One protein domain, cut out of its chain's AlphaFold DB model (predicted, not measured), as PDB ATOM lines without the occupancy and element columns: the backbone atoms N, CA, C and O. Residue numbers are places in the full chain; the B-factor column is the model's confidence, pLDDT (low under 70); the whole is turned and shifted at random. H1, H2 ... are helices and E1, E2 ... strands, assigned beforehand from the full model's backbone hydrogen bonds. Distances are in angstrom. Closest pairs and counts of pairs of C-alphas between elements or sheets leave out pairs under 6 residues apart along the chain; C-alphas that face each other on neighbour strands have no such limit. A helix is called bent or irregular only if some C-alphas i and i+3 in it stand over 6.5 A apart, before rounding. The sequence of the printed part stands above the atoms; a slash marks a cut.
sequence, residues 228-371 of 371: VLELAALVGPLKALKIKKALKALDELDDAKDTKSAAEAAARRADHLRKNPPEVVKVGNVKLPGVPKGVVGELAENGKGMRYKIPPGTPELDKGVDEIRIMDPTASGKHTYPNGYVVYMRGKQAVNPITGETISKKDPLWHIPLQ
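AT A GLANCE: This is residues 228 to 371 of the 371 residues of an uncharacterized protein of Mumia sp. Z350 (UniProt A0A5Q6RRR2). A compact head of loops built on a small three-stranded sheet, E3, E4 and E5, with the separate hairpin of E1 and E2, sits at one end of a very long helix, H1, like a knob on a handle. Residues 228 to 258 of H1 stick out free and make most of the length, while the last turns of H1 only graze the sheet. The printed part has 144 residues, in the order H1 E1 E2 E3 E4 E5; the class is mixed, helices and strands, with under half of the residues in named elements. The larger sheet runs E3 - E4 - E5, antiparallel throughout. The whole is extended, with a radius of gyration of the C-alphas of 23.9 A and spans of 89 by 29 by 29 A.

IN THESE COORDINATES: Begin in the larger sheet: find C-alpha 306 at (208.725, 188.246, 285.061), where E3, residues 306 to 309, starts. E4 holds residues 323 to 327 and E5 residues 341 to 346, which is 17.0 A long and ends at C-alpha 346 at (221.263, 182.408, 291.639). E1, residues 280 to 283, and E2, residues 286 to 289, are shorter. H1 runs from C-alpha 228 at (198.657, 255.584, 266.677) to C-alpha 275, 70.4 A away. It has a kink of 37 degrees near residue 235 and is only just irregular: C-alphas 234 and 237 are 6.6 A apart.

HOW THE PARTS SIT: E3, E4 and E5 form a meander, each strand the antiparallel neighbour of the one before, with E3 and E5 as edge strands. Between E3 and E4, a hairpin at 169 degrees, look for N 306 and O 326, 2.8 A apart. Between E4 and E5, a hairpin at 155 degrees, N 325 and O 343 are 2.8 A apart. Residues 341 to 342 of E5 also pair antiparallel with residues 368 to 369, near the chain's last residue. H1 only grazes this sheet with residues 270 to 274; its closest C-alphas to E3 are those of Arg 274 and Met 306, 6.6 A apart. In H1, 36 of 44 O i to N i+4 pairs are within hydrogen-bond range. E1 and E2 are an antiparallel hairpin, with N 281 and O 288 at 2.8 A. The closest C-alphas of E1 and E5 are those of Val 281 and Val 342, 7.8 A apart, while E2 and E5 are apart.

THE WHOLE: Look for the two C-alphas farthest apart at Val 228 and Gly 313, 88.6 A. Without residues 228 to 258, the body spans 42 by 32 by 28 A. The printed part has no cut. The links E2 to E3, E3 to E4 and E4 to E5 are long. The model's pLDDT is under 70 at residues 228 to 259; its mean over the printed part is 83.1.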
ATOM      1  N   VAL A 228     198.499 256.859 267.415       39.12
ATOM      2  CA  VAL A 228     198.657 255.584 266.677       39.12
ATOM      3  C   VAL A 228     200.107 255.320 266.235       39.12
ATOM      4  O   VAL A 228     200.477 254.174 265.985       39.12
ATOM      5  N   LEU A 229     200.964 256.345 266.188       38.09
ATOM      6  CA  LEU A 229     202.338 256.202 265.687       38.09
ATOM      7  C   LEU A 229     203.361 255.800 266.765       38.09
ATOM      8  O   LEU A 229     204.334 255.126 266.433       38.09
ATOM      9  N   GLU A 230     203.122 256.081 268.051       39.91
ATOM     10  CA  GLU A 230     204.036 255.645 269.126       39.91
ATOM     11  C   GLU A 230     203.840 254.174 269.540       39.91
ATOM     12  O   GLU A 230     204.800 253.480 269.885       39.91
ATOM     13  N   LEU A 231     202.625 253.632 269.405       39.09
ATOM     14  CA  LEU A 231     202.340 252.217 269.678       39.09
ATOM     15  C   LEU A 231     202.982 251.267 268.650       39.09
ATOM     16  O   LEU A 231     203.299 250.124 268.982       39.09
ATOM     17  N   ALA A 232     203.258 251.732 267.428       38.47
ATOM     18  CA  ALA A 232     203.902 250.926 266.390       38.47
ATOM     19  C   ALA A 232     205.396 250.644 266.673       38.47
ATOM     20  O   ALA A 232     205.912 249.606 266.253       38.47
ATOM     21  N   ALA A 233     206.081 251.502 267.441       40.94
ATOM     22  CA  ALA A 233     207.511 251.358 267.744       40.94
ATOM     23  C   ALA A 233     207.818 250.330 268.858       40.94
ATOM     24  O   ALA A 233     208.928 249.807 268.935       40.94
ATOM     25  N   LEU A 234     206.828 249.974 269.687       35.25
ATOM     26  CA  LEU A 234     206.970 249.027 270.807       35.25
ATOM     27  C   LEU A 234     206.612 247.572 270.450       35.25
ATOM     28  O   LEU A 234     206.984 246.637 271.164       35.25
ATOM     29  N   VAL A 235     205.916 247.348 269.333       40.56
ATOM     30  CA  VAL A 235     205.357 246.030 268.978       40.56
ATOM     31  C   VAL A 235     206.378 245.113 268.282       40.56
ATOM     32  O   VAL A 235     206.268 243.889 268.379       40.56
ATOM     33  N   GLY A 236     207.416 245.667 267.647       42.66
ATOM     34  CA  GLY A 236     208.469 244.891 266.971       42.66
ATOM     35  C   GLY A 236     209.266 243.953 267.902       42.66
ATOM     36  O   GLY A 236     209.320 242.748 267.638       42.66
ATOM     37  N   PRO A 237     209.833 244.443 269.023       42.78
ATOM     38  CA  PRO A 237     210.635 243.620 269.941       42.78
ATOM     39  C   PRO A 237     209.810 242.581 270.724       42.78
ATOM     40  O   PRO A 237     210.280 241.475 270.994       42.78
ATOM     41  N   LEU A 238     208.551 242.903 271.051       35.44
ATOM     42  CA  LEU A 238     207.643 242.016 271.790       35.44
ATOM     43  C   LEU A 238     207.140 240.836 270.944       35.44
ATOM     44  O   LEU A 238     206.964 239.738 271.478       35.44
ATOM     45  N   LYS A 239     206.958 241.020 269.627       44.16
ATOM     46  CA  LYS A 239     206.608 239.925 268.706       44.16
ATOM     47  C   LYS A 239     207.747 238.907 268.580       44.16
ATOM     48  O   LYS A 239     207.497 237.709 268.680       44.16
ATOM     49  N   ALA A 240     209.000 239.357 268.480       40.44
ATOM     50  CA  ALA A 240     210.161 238.466 268.390       40.44
ATOM     51  C   ALA A 240     210.366 237.609 269.658       40.44
ATOM     52  O   ALA A 240     210.682 236.420 269.568       40.44
ATOM     53  N   LEU A 241     210.126 238.179 270.848       39.44
ATOM     54  CA  LEU A 241     210.249 237.452 272.118       39.44
ATOM     55  C   LEU A 241     209.141 236.395 272.299       39.44
ATOM     56  O   LEU A 241     209.401 235.296 272.797       39.44
ATOM     57  N   LYS A 242     207.911 236.706 271.863       54.53
ATOM     58  CA  LYS A 242     206.768 235.779 271.917       54.53
ATOM     59  C   LYS A 242     206.917 234.622 270.928       54.53
ATOM     60  O   LYS A 242     206.669 233.484 271.313       54.53
ATOM     61  N   ILE A 243     207.416 234.883 269.717       45.22
ATOM     62  CA  ILE A 243     207.683 233.845 268.707       45.22
ATOM     63  C   ILE A 243     208.734 232.848 269.213       45.22
ATOM     64  O   ILE A 243     208.529 231.642 269.123       45.22
ATOM     65  N   LYS A 244     209.821 233.316 269.842       52.34
ATOM     66  CA  LYS A 244     210.865 232.422 270.374       52.34
ATOM     67  C   LYS A 244     210.361 231.536 271.522       52.34
ATOM     68  O   LYS A 244     210.746 230.375 271.621       52.34
ATOM     69  N   LYS A 245     209.475 232.066 272.374       58.25
ATOM     70  CA  LYS A 245     208.837 231.297 273.454       58.25
ATOM     71  C   LYS A 245     207.815 230.289 272.914       58.25
ATOM     72  O   LYS A 245     207.740 229.181 273.434       58.25
ATOM     73  N   ALA A 246     207.082 230.649 271.861       47.09
ATOM     74  CA  ALA A 246     206.137 229.762 271.187       47.09
ATOM     75  C   ALA A 246     206.833 228.612 270.438       47.09
ATOM     76  O   ALA A 246     206.346 227.489 270.489       47.09
ATOM     77  N   LEU A 247     207.984 228.868 269.806       55.12
ATOM     78  CA  LEU A 247     208.802 227.828 269.167       55.12
ATOM     79  C   LEU A 247     209.355 226.831 270.192       55.12
ATOM     80  O   LEU A 247     209.230 225.631 269.995       55.12
ATOM     81  N   LYS A 248     209.845 227.309 271.344       66.75
ATOM     82  CA  LYS A 248     210.291 226.419 272.427       66.75
ATOM     83  C   LYS A 248     209.155 225.537 272.973       66.75
ATOM     84  O   LYS A 248     209.366 224.366 273.250       66.75
ATOM     85  N   ALA A 249     207.954 226.097 273.117       57.34
ATOM     86  CA  ALA A 249     206.788 225.342 273.573       57.34
ATOM     87  C   ALA A 249     206.289 224.322 272.532       57.34
ATOM     88  O   ALA A 249     205.662 223.339 272.910       57.34
ATOM     89  N   LEU A 250     206.540 224.551 271.237       51.81
ATOM     90  CA  LEU A 250     206.269 223.579 270.174       51.81
ATOM     91  C   LEU A 250     207.236 222.392 270.247       51.81
ATOM     92  O   LEU A 250     206.764 221.260 270.240       51.81
ATOM     93  N   ASP A 251     208.537 222.652 270.417       57.28
ATOM     94  CA  ASP A 251     209.548 221.598 270.591       57.28
ATOM     95  C   ASP A 251     209.228 220.719 271.821       57.28
ATOM     96  O   ASP A 251     209.210 219.496 271.733       57.28
ATOM     97  N   GLU A 252     208.854 221.334 272.952       68.12
ATOM     98  CA  GLU A 252     208.476 220.611 274.181       68.12
ATOM     99  C   GLU A 252     207.193 219.761 274.019       68.12
ATOM    100  O   GLU A 252     207.010 218.761 274.717       68.12
ATOM    101  N   LEU A 253     206.287 220.140 273.108       57.12
ATOM    102  CA  LEU A 253     205.020 219.439 272.876       57.12
ATOM    103  C   LEU A 253     205.166 218.274 271.888       57.12
ATOM    104  O   LEU A 253     204.466 217.267 272.030       57.12
ATOM    105  N   ASP A 254     206.075 218.393 270.921       55.88
ATOM    106  CA  ASP A 254     206.465 217.282 270.051       55.88
ATOM    107  C   ASP A 254     207.247 216.223 270.849       55.88
ATOM    108  O   ASP A 254     206.877 215.046 270.807       55.88
ATOM    109  N   ASP A 255     208.165 216.635 271.734       55.91
ATOM    110  CA  ASP A 255     208.820 215.737 272.700       55.91
ATOM    111  C   ASP A 255     207.791 214.997 273.595       55.91
ATOM    112  O   ASP A 255     207.917 213.803 273.899       55.91
ATOM    113  N   ALA A 256     206.714 215.675 274.013       55.09
ATOM    114  CA  ALA A 256     205.657 215.079 274.837       55.09
ATOM    115  C   ALA A 256     204.796 214.043 274.080       55.09
ATOM    116  O   ALA A 256     204.358 213.044 274.663       55.09
ATOM    117  N   LYS A 257     204.555 214.233 272.777       61.16
ATOM    118  CA  LYS A 257     203.853 213.236 271.949       61.16
ATOM    119  C   LYS A 257     204.707 211.994 271.728       61.16
ATOM    120  O   LYS A 257     204.195 210.874 271.842       61.16
ATOM    121  N   ASP A 258     205.999 212.190 271.501       62.81
ATOM    122  CA  ASP A 258     206.948 211.098 271.311       62.81
ATOM    123  C   ASP A 258     207.088 210.250 272.581       62.81
ATOM    124  O   ASP A 258     207.084 209.016 272.520       62.81
ATOM    125  N   THR A 259     207.087 210.877 273.761       67.94
ATOM    126  CA  THR A 259     207.134 210.149 275.041       67.94
ATOM    127  C   THR A 259     205.866 209.338 275.332       67.94
ATOM    128  O   THR A 259     205.977 208.206 275.813       67.94
ATOM    129  N   LYS A 260     204.666 209.847 275.005       70.31
ATOM    130  CA  LYS A 260     203.408 209.089 275.164       70.31
ATOM    131  C   LYS A 260     203.371 207.861 274.249       70.31
ATOM    132  O   LYS A 260     203.069 206.760 274.710       70.31
ATOM    133  N   SER A 261     203.739 208.036 272.981       75.75
ATOM    134  CA  SER A 261     203.841 206.941 272.009       75.75
ATOM    135  C   SER A 261     204.855 205.876 272.457       75.75
ATOM    136  O   SER A 261     204.571 204.674 272.429       75.75
ATOM    137  N   ALA A 262     206.012 206.302 272.976       76.56
ATOM    138  CA  ALA A 262     207.030 205.398 273.504       76.56
ATOM    139  C   ALA A 262     206.553 204.608 274.738       76.56
ATOM    140  O   ALA A 262     206.859 203.418 274.857       76.56
ATOM    141  N   ALA A 263     205.785 205.232 275.638       77.12
ATOM    142  CA  ALA A 263     205.230 204.570 276.818       77.12
ATOM    143  C   ALA A 263     204.187 203.499 276.447       77.12
ATOM    144  O   ALA A 263     204.230 202.384 276.970       77.12
ATOM    145  N   GLU A 264     203.293 203.796 275.502       83.38
ATOM    146  CA  GLU A 264     202.311 202.828 275.001       83.38
ATOM    147  C   GLU A 264     202.989 201.660 274.264       83.38
ATOM    148  O   GLU A 264     202.635 200.496 274.476       83.38
ATOM    149  N   ALA A 265     204.012 201.941 273.449       83.81
ATOM    150  CA  ALA A 265     204.812 200.909 272.795       83.81
ATOM    151  C   ALA A 265     205.551 200.018 273.812       83.81
ATOM    152  O   ALA A 265     205.570 198.793 273.660       83.81
ATOM    153  N   ALA A 266     206.112 200.608 274.872       86.19
ATOM    154  CA  ALA A 266     206.754 199.876 275.961       86.19
ATOM    155  C   ALA A 266     205.762 198.969 276.708       86.19
ATOM    156  O   ALA A 266     206.087 197.813 276.975       86.19
ATOM    157  N   ALA A 267     204.540 199.441 276.975       86.25
ATOM    158  CA  ALA A 267     203.495 198.644 277.618       86.25
ATOM    159  C   ALA A 267     203.066 197.442 276.756       86.25
ATOM    160  O   ALA A 267     202.961 196.323 277.259       86.25
ATOM    161  N   ARG A 268     202.888 197.639 275.441       89.19
ATOM    162  CA  ARG A 268     202.576 196.542 274.504       89.19
ATOM    163  C   ARG A 268     203.699 195.509 274.434       89.19
ATOM    164  O   ARG A 268     203.433 194.311 274.407       89.19
ATOM    165  N   ARG A 269     204.958 195.957 274.429       89.56
ATOM    166  CA  ARG A 269     206.128 195.066 274.455       89.56
ATOM    167  C   ARG A 269     206.258 194.320 275.783       89.56
ATOM    168  O   ARG A 269     206.567 193.136 275.759       89.56
ATOM    169  N   ALA A 270     205.986 194.970 276.914       90.12
ATOM    170  CA  ALA A 270     205.941 194.314 278.221       90.12
ATOM    171  C   ALA A 270     204.913 193.172 278.228       90.12
ATOM    172  O   ALA A 270     205.243 192.042 278.579       90.12
ATOM    173  N   ASP A 271     203.689 193.434 277.764       92.38
ATOM    174  CA  ASP A 271     202.652 192.405 277.624       92.38
ATOM    175  C   ASP A 271     203.085 191.273 276.674       92.38
ATOM    176  O   ASP A 271     202.916 190.093 276.987       92.38
ATOM    177  N   HIS A 272     203.728 191.612 275.552       92.06
ATOM    178  CA  HIS A 272     204.269 190.622 274.625       92.06
ATOM    179  C   HIS A 272     205.335 189.723 275.268       92.06
ATOM    180  O   HIS A 272     205.237 188.509 275.125       92.06
ATOM    181  N   LEU A 273     206.305 190.284 276.002       92.25
ATOM    182  CA  LEU A 273     207.364 189.526 276.688       92.25
ATOM    183  C   LEU A 273     206.828 188.627 277.802       92.25
ATOM    184  O   LEU A 273     207.377 187.557 278.053       92.25
ATOM    185  N   ARG A 274     205.758 189.055 278.477       92.50
ATOM    186  CA  ARG A 274     205.084 188.253 279.507       92.50
ATOM    187  C   ARG A 274     204.387 187.034 278.905       92.50
ATOM    188  O   ARG A 274     204.379 185.975 279.519       92.50
ATOM    189  N   LYS A 275     203.806 187.186 277.712       92.25
ATOM    190  CA  LYS A 275     203.110 186.108 276.989       92.25
ATOM    191  C   LYS A 275     204.062 185.211 276.198       92.25
ATOM    192  O   LYS A 275     203.803 184.021 276.069       92.25
ATOM    193  N   ASN A 276     205.137 185.787 275.666       93.69
ATOM    194  CA  ASN A 276     206.084 185.143 274.762       93.69
ATOM    195  C   ASN A 276     207.520 185.442 275.221       93.69
ATOM    196  O   ASN A 276     208.226 186.223 274.574       93.69
ATOM    197  N   PRO A 277     207.965 184.882 276.360       94.50
ATOM    198  CA  PRO A 277     209.340 185.067 276.791       94.50
ATOM    199  C   PRO A 277     210.305 184.443 275.764       94.50
ATOM    200  O   PRO A 277     210.029 183.355 275.255       94.50
ATOM    201  N   PRO A 278     211.434 185.097 275.432       93.69
ATOM    202  CA  PRO A 278     212.390 184.559 274.475       93.69
ATOM    203  C   PRO A 278     213.006 183.250 274.973       93.69
ATOM    204  O   PRO A 278     213.486 183.166 276.103       93.69
ATOM    205  N   GLU A 279     213.054 182.255 274.090       94.62
ATOM    206  CA  GLU A 279     213.702 180.955 274.330       94.62
ATOM    207  C   GLU A 279     215.220 181.005 274.125       94.62
ATOM    208  O   GLU A 279     215.943 180.121 274.572       94.62
ATOM    209  N   VAL A 280     215.715 182.038 273.438       93.38
ATOM    210  CA  VAL A 280     217.139 182.251 273.165       93.38
ATOM    211  C   VAL A 280     217.456 183.729 273.339       93.38
ATOM    212  O   VAL A 280     216.800 184.588 272.751       93.38
ATOM    213  N   VAL A 281     218.502 184.019 274.105       94.06
ATOM    214  CA  VAL A 281     219.012 185.368 274.355       94.06
ATOM    215  C   VAL A 281     220.363 185.517 273.663       94.06
ATOM    216  O   VAL A 281     221.228 184.653 273.781       94.06
ATOM    217  N   LYS A 282     220.566 186.606 272.919       90.88
ATOM    218  CA  LYS A 282     221.837 186.871 272.226       90.88
ATOM    219  C   LYS A 282     222.696 187.847 273.023       90.88
ATOM    220  O   LYS A 282     222.246 188.938 273.349       90.88
ATOM    221  N   VAL A 283     223.952 187.479 273.260       87.88
ATOM    222  CA  VAL A 283     224.985 188.346 273.840       87.88
ATOM    223  C   VAL A 283     226.147 188.426 272.859       87.88
ATOM    224  O   VAL A 283     226.974 187.519 272.776       87.88
ATOM    225  N   GLY A 284     226.199 189.495 272.062       85.06
ATOM    226  CA  GLY A 284     227.135 189.565 270.937       85.06
ATOM    227  C   GLY A 284     226.917 188.387 269.979       85.06
ATOM    228  O   GLY A 284     225.820 188.213 269.453       85.06
ATOM    229  N   ASN A 285     227.944 187.554 269.795       85.12
ATOM    230  CA  ASN A 285     227.877 186.344 268.963       85.12
ATOM    231  C   ASN A 285     227.502 185.073 269.745       85.12
ATOM    232  O   ASN A 285     227.412 183.998 269.155       85.12
ATOM    233  N   VAL A 286     227.294 185.176 271.060       87.38
ATOM    234  CA  VAL A 286     226.945 184.044 271.923       87.38
ATOM    235  C   VAL A 286     225.427 183.933 272.023       87.38
ATOM    236  O   VAL A 286     224.732 184.923 272.254       87.38
ATOM    237  N   LYS A 287     224.909 182.716 271.848       92.75
ATOM    238  CA  LYS A 287     223.518 182.378 272.155       92.75
ATOM    239  C   LYS A 287     223.487 181.767 273.547       92.75
ATOM    240  O   LYS A 287     224.263 180.862 273.823       92.75
ATOM    241  N   LEU A 288     222.617 182.293 274.394       93.69
ATOM    242  CA  LEU A 288     222.343 181.770 275.720       93.69
ATOM    243  C   LEU A 288     220.900 181.252 275.770       93.69
ATOM    244  O   LEU A 288     220.024 181.852 275.131       93.69
ATOM    245  N   PRO A 289     220.629 180.187 276.535       93.69
ATOM    246  CA  PRO A 289     219.274 179.708 276.775       93.69
ATOM    247  C   PRO A 289     218.408 180.773 277.444       93.69
ATOM    248  O   PRO A 289     218.761 181.314 278.488       93.69
ATOM    249  N   GLY A 290     217.259 181.060 276.844       93.38
ATOM    250  CA  GLY A 290     216.208 181.863 277.451       93.38
ATOM    251  C   GLY A 290     215.266 181.016 278.307       93.38
ATOM    252  O   GLY A 290     215.656 180.004 278.887       93.38
ATOM    253  N   VAL A 291     214.003 181.429 278.398       94.62
ATOM    254  CA  VAL A 291     213.001 180.724 279.209       94.62
ATOM    255  C   VAL A 291     212.586 179.422 278.515       94.62
ATOM    256  O   VAL A 291     212.142 179.470 277.366       94.62
ATOM    257  N   PRO A 292     212.677 178.257 279.185       91.62
ATOM    258  CA  PRO A 292     212.204 177.002 278.613       91.62
ATOM    259  C   PRO A 292     210.692 177.020 278.350       91.62
ATOM    260  O   PRO A 292     209.911 177.581 279.125       91.62
ATOM    261  N   LYS A 293     210.257 176.345 277.280       89.69
ATOM    262  CA  LYS A 293     208.831 176.218 276.942       89.69
ATOM    263  C   LYS A 293     208.030 175.626 278.104       89.69
ATOM    264  O   LYS A 293     208.414 174.613 278.681       89.69
ATOM    265  N   GLY A 294     206.882 176.235 278.394       88.19
ATOM    266  CA  GLY A 294     205.939 175.761 279.414       88.19
ATOM    267  C   GLY A 294     206.266 176.182 280.848       88.19
ATOM    268  O   GLY A 294     205.475 175.898 281.745       88.19
ATOM    269  N   VAL A 295     207.382 176.884 281.083       92.94
ATOM    270  CA  VAL A 295     207.674 177.463 282.400       92.94
ATOM    271  C   VAL A 295     206.767 178.670 282.635       92.94
ATOM    272  O   VAL A 295     206.748 179.617 281.850       92.94
ATOM    273  N   VAL A 296     206.019 178.639 283.736       93.62
ATOM    274  CA  VAL A 296     205.147 179.745 284.147       93.62
ATOM    275  C   VAL A 296     205.975 180.778 284.907       93.62
ATOM    276  O   VAL A 296     206.662 180.442 285.871       93.62
ATOM    277  N   GLY A 297     205.916 182.032 284.462       94.69
ATOM    278  CA  GLY A 297     206.591 183.141 285.128       94.69
ATOM    279  C   GLY A 297     205.813 183.669 286.333       94.69
ATOM    280  O   GLY A 297     204.585 183.741 286.313       94.69
ATOM    281  N   GLU A 298     206.533 184.112 287.357       96.62
ATOM    282  CA  GLU A 298     206.013 184.872 288.495       96.62
ATOM    283  C   GLU A 298     206.323 186.365 288.292       96.62
ATOM    284  O   GLU A 298     207.380 186.718 287.767       96.62
ATOM    285  N   LEU A 299     205.431 187.270 288.703       96.06
ATOM    286  CA  LEU A 299     205.701 188.708 288.606       96.06
ATOM    287  C   LEU A 299     206.922 189.075 289.468       96.06
ATOM    288  O   LEU A 299     207.046 188.635 290.613       96.06
ATOM    289  N   ALA A 300     207.831 189.890 288.931       93.88
ATOM    290  CA  ALA A 300     208.980 190.368 289.690       93.88
ATOM    291  C   ALA A 300     208.546 191.207 290.909       93.88
ATOM    292  O   ALA A 300     207.522 191.885 290.880       93.88
ATOM    293  N   GLU A 301     209.360 191.214 291.971       91.75
ATOM    294  CA  GLU A 301     209.044 191.884 293.252       91.75
ATOM    295  C   GLU A 301     208.771 193.392 293.100       91.75
ATOM    296  O   GLU A 301     208.029 193.981 293.877       91.75
ATOM    297  N   ASN A 302     209.353 194.024 292.082       89.88
ATOM    298  CA  ASN A 302     209.152 195.438 291.766       89.88
ATOM    299  C   ASN A 302     207.976 195.697 290.801       89.88
ATOM    300  O   ASN A 302     207.814 196.826 290.341       89.88
ATOM    301  N   GLY A 303     207.214 194.661 290.436       93.06
ATOM    302  CA  GLY A 303     206.115 194.723 289.472       93.06
ATOM    303  C   GLY A 303     206.534 194.958 288.015       93.06
ATOM    304  O   GLY A 303     205.664 195.168 287.172       93.06
ATOM    305  N   LYS A 304     207.840 194.954 287.705       91.88
ATOM    306  CA  LYS A 304     208.387 195.315 286.387       91.88
ATOM    307  C   LYS A 304     209.115 194.139 285.747       91.88
ATOM    308  O   LYS A 304     210.341 194.097 285.753       91.88
ATOM    309  N   GLY A 305     208.364 193.201 285.186       95.81
ATOM    310  CA  GLY A 305     208.886 192.016 284.508       95.81
ATOM    311  C   GLY A 305     208.481 190.708 285.175       95.81
ATOM    312  O   GLY A 305     207.677 190.682 286.107       95.81
ATOM    313  N   MET A 306     209.059 189.616 284.689       97.94
ATOM    314  CA  MET A 306     208.725 188.246 285.061       97.94
ATOM    315  C   MET A 306     209.972 187.480 285.500       97.94
ATOM    316  O   MET A 306     211.064 187.672 284.963       97.94
ATOM    317  N   ARG A 307     209.796 186.589 286.470       97.62
ATOM    318  CA  ARG A 307     210.798 185.671 287.010       97.62
ATOM    319  C   ARG A 307     210.422 184.253 286.622       97.62
ATOM    320  O   ARG A 307     209.287 183.844 286.835       97.62
ATOM    321  N   TYR A 308     211.374 183.497 286.106       97.62
ATOM    322  CA  TYR A 308     211.168 182.128 285.658       97.62
ATOM    323  C   TYR A 308     212.165 181.237 286.377       97.62
ATOM    324  O   TYR A 308     213.370 181.362 286.165       97.62
ATOM    325  N   LYS A 309     211.668 180.346 287.235       96.75
ATOM    326  CA  LYS A 309     212.508 179.315 287.847       96.75
ATOM    327  C   LYS A 309     212.891 178.305 286.777       96.75
ATOM    328  O   LYS A 309     212.016 177.803 286.071       96.75
ATOM    329  N   ILE A 310     214.177 178.007 286.674       94.94
ATOM    330  CA  ILE A 310     214.690 177.012 285.736       94.94
ATOM    331  C   ILE A 310     215.296 175.831 286.502       94.94
ATOM    332  O   ILE A 310     215.822 176.013 287.603       94.94
ATOM    333  N   PRO A 311     215.223 174.603 285.963       90.69
ATOM    334  CA  PRO A 311     215.880 173.460 286.579       90.69
ATOM    335  C   PRO A 311     217.406 173.663 286.649       90.69
ATOM    336  O   PRO A 311     218.012 174.058 285.644       90.69
ATOM    337  N   PRO A 312     218.056 173.350 287.785       89.19
ATOM    338  CA  PRO A 312     219.511 173.312 287.865       89.19
ATOM    339  C   PRO A 312     220.106 172.382 286.803       89.19
ATOM    340  O   PRO A 312     219.580 171.298 286.551       89.19
ATOM    341  N   GLY A 313     221.217 172.798 286.194       86.62
ATOM    342  CA  GLY A 313     221.855 172.039 285.112       86.62
ATOM    343  C   GLY A 313     221.136 172.143 283.763       86.62
ATOM    344  O   GLY A 313     221.332 171.279 282.908       86.62
ATOM    345  N   THR A 314     220.314 173.182 283.564       91.38
ATOM    346  CA  THR A 314     219.812 173.554 282.233       91.38
ATOM    347  C   THR A 314     220.993 173.625 281.248       91.38
ATOM    348  O   THR A 314     221.991 174.272 281.575       91.38
ATOM    349  N   PRO A 315     220.930 172.957 280.075       91.69
ATOM    350  CA  PRO A 315     222.039 172.934 279.122       91.69
ATOM    351  C   PRO A 315     222.534 174.341 278.792       91.69
ATOM    352  O   PRO A 315     221.721 175.242 278.658       91.69
ATOM    353  N   GLU A 316     223.850 174.511 278.640       92.06
ATOM    354  CA  GLU A 316     224.516 175.789 278.306       92.06
ATOM    355  C   GLU A 316     224.474 176.877 279.401       92.06
ATOM    356  O   GLU A 316     225.050 177.949 279.208       92.06
ATOM    357  N   LEU A 317     223.870 176.597 280.562       95.06
ATOM    358  CA  LEU A 317     223.959 177.436 281.759       95.06
ATOM    359  C   LEU A 317     224.813 176.762 282.839       95.06
ATOM    360  O   LEU A 317     224.848 175.535 282.961       95.06
ATOM    361  N   ASP A 318     225.481 177.567 283.663       96.56
ATOM    362  CA  ASP A 318     226.119 177.075 284.878       96.56
ATOM    363  C   ASP A 318     225.078 176.409 285.789       96.56
ATOM    364  O   ASP A 318     223.954 176.884 285.962       96.56
ATOM    365  N   LYS A 319     225.477 175.310 286.435       95.88
ATOM    366  CA  LYS A 319     224.601 174.498 287.294       95.88
ATOM    367  C   LYS A 319     223.979 175.267 288.461       95.88
ATOM    368  O   LYS A 319     223.007 174.794 289.040       95.88
ATOM    369  N   GLY A 320     224.571 176.392 288.857       94.81
ATOM    370  CA  GLY A 320     224.064 177.238 289.924       94.81
ATOM    371  C   GLY A 320     223.159 178.373 289.449       94.81
ATOM    372  O   GLY A 320     222.794 179.185 290.291       94.81
ATOM    373  N   VAL A 321     222.831 178.481 288.160       97.19
ATOM    374  CA  VAL A 321     221.762 179.374 287.690       97.19
ATOM    375  C   VAL A 321     220.423 178.676 287.922       97.19
ATOM    376  O   VAL A 321     220.203 177.574 287.420       97.19
ATOM    377  N   ASP A 322     219.537 179.303 288.691       96.81
ATOM    378  CA  ASP A 322     218.238 178.734 289.084       96.81
ATOM    379  C   ASP A 322     217.037 179.599 288.666       96.81
ATOM    380  O   ASP A 322     215.886 179.161 288.747       96.81
ATOM    381  N   GLU A 323     217.280 180.813 288.173       97.50
ATOM    382  CA  GLU A 323     216.229 181.733 287.756       97.50
ATOM    383  C   GLU A 323     216.678 182.630 286.591       97.50
ATOM    384  O   GLU A 323     217.799 183.139 286.554       97.50
ATOM    385  N   ILE A 324     215.763 182.868 285.649       97.88
ATOM    386  CA  ILE A 324     215.887 183.863 284.578       97.88
ATOM    387  C   ILE A 324     214.867 184.968 284.848       97.88
ATOM    388  O   ILE A 324     213.682 184.695 285.038       97.88
ATOM    389  N   ARG A 325     215.299 186.230 284.847       97.62
ATOM    390  CA  ARG A 325     214.404 187.392 284.916       97.62
ATOM    391  C   ARG A 325     214.330 188.071 283.567       97.62
ATOM    392  O   ARG A 325     215.366 188.441 283.026       97.62
ATOM    393  N   ILE A 326     213.119 188.284 283.068       97.56
ATOM    394  CA  ILE A 326     212.855 189.120 281.895       97.56
ATOM    395  C   ILE A 326     212.185 190.392 282.384       97.56
ATOM    396  O   ILE A 326     211.068 190.361 282.896       97.56
ATOM    397  N   MET A 327     212.881 191.508 282.242       97.56
ATOM    398  CA  MET A 327     212.440 192.805 282.726       97.56
ATOM    399  C   MET A 327     211.709 193.569 281.627       97.56
ATOM    400  O   MET A 327     212.097 193.516 280.456       97.56
ATOM    401  N   ASP A 328     210.658 194.291 282.019       96.81
ATOM    402  CA  ASP A 328     209.861 195.094 281.092       96.81
ATOM    403  C   ASP A 328     210.718 196.191 280.417       96.81
ATOM    404  O   ASP A 328     211.713 196.651 280.996       96.81
ATOM    405  N   PRO A 329     210.334 196.659 279.216       96.12
ATOM    406  CA  PRO A 329     211.036 197.734 278.532       96.12
ATOM    407  C   PRO A 329     211.118 199.034 279.336       96.12
ATOM    408  O   PRO A 329     210.147 199.474 279.954       96.12
ATOM    409  N   THR A 330     212.268 199.703 279.255       92.81
ATOM    410  CA  THR A 330     212.493 201.033 279.831       92.81
ATOM    411  C   THR A 330     212.852 202.025 278.728       92.81
ATOM    412  O   THR A 330     213.944 201.992 278.163       92.81
ATOM    413  N   ALA A 331     211.917 202.920 278.405       86.06
ATOM    414  CA  ALA A 331     212.101 203.925 277.356       86.06
ATOM    415  C   ALA A 331     212.858 205.182 277.832       86.06
ATOM    416  O   ALA A 331     213.302 205.975 277.011       86.06
ATOM    417  N   SER A 332     213.020 205.371 279.145       85.19
ATOM    418  CA  SER A 332     213.646 206.561 279.731       85.19
ATOM    419  C   SER A 332     214.543 206.221 280.928       85.19
ATOM    420  O   SER A 332     214.475 205.129 281.497       85.19
ATOM    421  N   GLY A 333     215.399 207.174 281.309       85.56
ATOM    422  CA  GLY A 333     216.343 207.054 282.423       85.56
ATOM    423  C   GLY A 333     217.788 206.804 281.984       85.56
ATOM    424  O   GLY A 333     218.109 206.784 280.802       85.56
ATOM    425  N   LYS A 334     218.683 206.620 282.964       86.19
ATOM    426  CA  LYS A 334     220.131 206.441 282.728       86.19
ATOM    427  C   LYS A 334     220.466 205.178 281.918       86.19
ATOM    428  O   LYS A 334     221.492 205.136 281.247       86.19
ATOM    429  N   HIS A 335     219.620 204.155 282.014       86.44
ATOM    430  CA  HIS A 335     219.781 202.879 281.326       86.44
ATOM    431  C   HIS A 335     218.472 202.535 280.616       86.44
ATOM    432  O   HIS A 335     217.494 202.130 281.253       86.44
ATOM    433  N   THR A 336     218.450 202.758 279.305       92.62
ATOM    434  CA  THR A 336     217.294 202.500 278.450       92.62
ATOM    435  C   THR A 336     217.399 201.113 277.821       92.62
ATOM    436  O   THR A 336     218.429 200.733 277.268       92.62
ATOM    437  N   TYR A 337     216.310 200.354 277.915       94.81
ATOM    438  CA  TYR A 337     216.155 199.023 277.337       94.81
ATOM    439  C   TYR A 337     214.818 198.990 276.589       94.81
ATOM    440  O   TYR A 337     213.818 198.521 277.136       94.81
ATOM    441  N   PRO A 338     214.746 199.522 275.356       93.12
ATOM    442  CA  PRO A 338     213.479 199.734 274.641       93.12
ATOM    443  C   PRO A 338     212.705 198.445 274.316       93.12
ATOM    444  O   PRO A 338     211.508 198.513 274.021       93.12
ATOM    445  N   ASN A 339     213.374 197.293 274.412       94.50
ATOM    446  CA  ASN A 339     212.816 195.957 274.203       94.50
ATOM    447  C   ASN A 339     212.889 195.083 275.469       94.50
ATOM    448  O   ASN A 339     212.637 193.887 275.395       94.50
ATOM    449  N   GLY A 340     213.217 195.659 276.630       95.81
ATOM    450  CA  GLY A 340     213.465 194.908 277.862       95.81
ATOM    451  C   GLY A 340     214.873 194.313 277.924       95.81
ATOM    452  O   GLY A 340     215.716 194.539 277.053       95.81
ATOM    453  N   TYR A 341     215.150 193.583 278.999       96.81
ATOM    454  CA  TYR A 341     216.445 192.940 279.221       96.81
ATOM    455  C   TYR A 341     216.305 191.682 280.074       96.81
ATOM    456  O   TYR A 341     215.302 191.488 280.763       96.81
ATOM    457  N   VAL A 342     217.330 190.837 280.030       97.62
ATOM    458  CA  VAL A 342     217.408 189.577 280.769       97.62
ATOM    459  C   VAL A 342     218.488 189.650 281.836       97.62
ATOM    460  O   VAL A 342     219.541 190.256 281.627       97.62
ATOM    461  N   VAL A 343     218.223 189.010 282.973       97.56
ATOM    462  CA  VAL A 343     219.188 188.796 284.055       97.56
ATOM    463  C   VAL A 343     219.148 187.329 284.471       97.56
ATOM    464  O   VAL A 343     218.071 186.793 284.730       97.56
ATOM    465  N   TYR A 344     220.315 186.695 284.564       97.88
ATOM    466  CA  TYR A 344     220.455 185.342 285.100       97.88
ATOM    467  C   TYR A 344     220.782 185.409 286.585       97.88
ATOM    468  O   TYR A 344     221.621 186.205 287.014       97.88
ATOM    469  N   MET A 345     220.098 184.589 287.373       97.69
ATOM    470  CA  MET A 345     220.105 184.674 288.824       97.69
ATOM    471  C   MET A 345     220.490 183.338 289.458       97.69
ATOM    472  O   MET A 345     220.199 182.262 288.933       97.69
ATOM    473  N   ARG A 346     221.127 183.451 290.623       96.56
ATOM    474  CA  ARG A 346     221.263 182.408 291.639       96.56
ATOM    475  C   ARG A 346     220.590 182.923 292.905       96.56
ATOM    476  O   ARG A 346     221.126 183.801 293.591       96.56
ATOM    477  N   GLY A 347     219.380 182.456 293.186       92.94
ATOM    478  CA  GLY A 347     218.531 183.012 294.235       92.94
ATOM    479  C   GLY A 347     218.262 184.510 294.027       92.94
ATOM    480  O   GLY A 347     217.486 184.907 293.162       92.94
ATOM    481  N   LYS A 348     218.885 185.374 294.840       92.62
ATOM    482  CA  LYS A 348     218.723 186.845 294.768       92.62
ATOM    483  C   LYS A 348     219.913 187.576 294.140       92.62
ATOM    484  O   LYS A 348     219.925 188.805 294.121       92.62
ATOM    485  N   GLN A 349     220.903 186.848 293.635       96.75
ATOM    486  CA  GLN A 349     222.153 187.409 293.135       96.75
ATOM    487  C   GLN A 349     222.270 187.208 291.627       96.75
ATOM    488  O   GLN A 349     222.055 186.099 291.147       96.75
ATOM    489  N   ALA A 350     222.605 188.267 290.885       97.50
ATOM    490  CA  ALA A 350     222.883 188.128 289.460       97.50
ATOM    491  C   ALA A 350     224.232 187.432 289.264       97.50
ATOM    492  O   ALA A 350     225.212 187.733 289.959       97.50
ATOM    493  N   VAL A 351     224.270 186.508 288.315       98.00
ATOM    494  CA  VAL A 351     225.437 185.675 288.034       98.00
ATOM    495  C   VAL A 351     225.752 185.680 286.546       98.00
ATOM    496  O   VAL A 351     224.881 185.903 285.707       98.00
ATOM    497  N   ASN A 352     227.010 185.416 286.214       97.19
ATOM    498  CA  ASN A 352     227.404 185.098 284.856       97.19
ATOM    499  C   ASN A 352     226.747 183.756 284.473       97.19
ATOM    500  O   ASN A 352     227.003 182.755 285.146       97.19
ATOM    501  N   PRO A 353     225.927 183.701 283.410       96.62
ATOM    502  CA  PRO A 353     225.216 182.484 283.028       96.62
ATOM    503  C   PRO A 353     226.135 181.327 282.634       96.62
ATOM    504  O   PRO A 353     225.705 180.185 282.706       96.62
ATOM    505  N   ILE A 354     227.378 181.602 282.227       95.19
ATOM    506  CA  ILE A 354     228.332 180.594 281.746       95.19
ATOM    507  C   ILE A 354     229.230 180.099 282.885       95.19
ATOM    508  O   ILE A 354     229.475 178.901 282.995       95.19
ATOM    509  N   THR A 355     229.742 181.006 283.726       96.19
ATOM    510  CA  THR A 355     230.698 180.650 284.796       96.19
ATOM    511  C   THR A 355     230.039 180.438 286.156       96.19
ATOM    512  O   THR A 355     230.659 179.886 287.061       96.19
ATOM    513  N   GLY A 356     228.801 180.910 286.338       95.44
ATOM    514  CA  GLY A 356     228.105 180.891 287.625       95.44
ATOM    515  C   GLY A 356     228.669 181.862 288.661       95.44
ATOM    516  O   GLY A 356     228.237 181.856 289.818       95.44
ATOM    517  N   GLU A 357     229.657 182.673 288.293       97.56
ATOM    518  CA  GLU A 357     230.253 183.655 289.188       97.56
ATOM    519  C   GLU A 357     229.278 184.800 289.433       97.56
ATOM    520  O   GLU A 357     228.548 185.229 288.541       97.56
ATOM    521  N   THR A 358     229.273 185.329 290.653       97.75
ATOM    522  CA  THR A 358     228.555 186.573 290.933       97.75
ATOM    523  C   THR A 358     229.136 187.698 290.097       97.75
ATOM    524  O   THR A 358     230.343 187.931 290.123       97.75
ATOM    525  N   ILE A 359     228.262 188.460 289.454       97.62
ATOM    526  CA  ILE A 359     228.657 189.634 288.682       97.62
ATOM    527  C   ILE A 359     228.242 190.923 289.387       97.62
ATOM    528  O   ILE A 359     227.293 190.965 290.168       97.62
ATOM    529  N   SER A 360     228.990 191.996 289.138       96.81
ATOM    530  CA  SER A 360     228.668 193.327 289.665       96.81
ATOM    531  C   SER A 360     227.712 194.073 288.731       96.81
ATOM    532  O   SER A 360     227.628 193.764 287.549       96.81
ATOM    533  N   LYS A 361     227.074 195.147 289.212       94.12
ATOM    534  CA  LYS A 361     226.207 196.021 288.389       94.12
ATOM    535  C   LYS A 361     226.887 196.653 287.166       94.12
ATOM    536  O   LYS A 361     226.199 197.205 286.317       94.12
ATOM    537  N   LYS A 362     228.222 196.664 287.124       93.81
ATOM    538  CA  LYS A 362     229.003 197.208 286.002       93.81
ATOM    539  C   LYS A 362     229.295 196.162 284.927       93.81
ATOM    540  O   LYS A 362     229.791 196.526 283.868       93.81
ATOM    541  N   ASP A 363     229.045 194.890 285.221       95.19
ATOM    542  CA  ASP A 363     229.285 193.804 284.286       95.19
ATOM    543  C   ASP A 363     228.293 193.894 283.111       95.19
ATOM    544  O   ASP A 363     227.101 194.106 283.348       95.19
ATOM    545  N   PRO A 364     228.734 193.746 281.849       92.12
ATOM    546  CA  PRO A 364     227.832 193.775 280.699       92.12
ATOM    547  C   PRO A 364     226.769 192.665 280.729       92.12
ATOM    548  O   PRO A 364     225.713 192.827 280.123       92.12
ATOM    549  N   LEU A 365     227.007 191.562 281.448       95.12
ATOM    550  CA  LEU A 365     226.042 190.476 281.633       95.12
ATOM    551  C   LEU A 365     225.009 190.775 282.726       95.12
ATOM    552  O   LEU A 365     224.056 190.016 282.884       95.12
ATOM    553  N   TRP A 366     225.164 191.877 283.470       95.44
ATOM    554  CA  TRP A 366     224.222 192.263 284.520       95.44
ATOM    555  C   TRP A 366     222.845 192.615 283.945       95.44
ATOM    556  O   TRP A 366     221.830 192.283 284.549       95.44
ATOM    557  N   HIS A 367     222.803 193.260 282.775       95.25
ATOM    558  CA  HIS A 367     221.581 193.510 282.011       95.25
ATOM    559  C   HIS A 367     221.832 193.172 280.542       95.25
ATOM    560  O   HIS A 367     222.443 193.963 279.824       95.25
ATOM    561  N   ILE A 368     221.333 192.025 280.086       96.31
ATOM    562  CA  ILE A 368     221.477 191.595 278.694       96.31
ATOM    563  C   ILE A 368     220.295 192.146 277.885       96.31
ATOM    564  O   ILE A 368     219.172 191.688 278.098       96.31
ATOM    565  N   PRO A 369     220.494 193.122 276.979       95.88
ATOM    566  CA  PRO A 369     219.390 193.710 276.228       95.88
ATOM    567  C   PRO A 369     218.719 192.677 275.323       95.88
ATOM    568  O   PRO A 369     219.396 191.901 274.647       95.88
ATOM    569  N   LEU A 370     217.389 192.699 275.277       94.19
ATOM    570  CA  LEU A 370     216.639 191.959 274.269       94.19
ATOM    571  C   LEU A 370     216.670 192.726 272.944       94.19
ATOM    572  O   LEU A 370     216.617 193.958 272.936       94.19
ATOM    573  N   GLN A 371     216.810 191.995 271.838       86.88
ATOM    574  CA  GLN A 371     216.874 192.561 270.488       86.88
ATOM    575  C   GLN A 371     215.506 192.578 269.830       86.88
ATOM    576  O   GLN A 371     214.804 191.547 269.919       86.88
TER     577      GLN A 371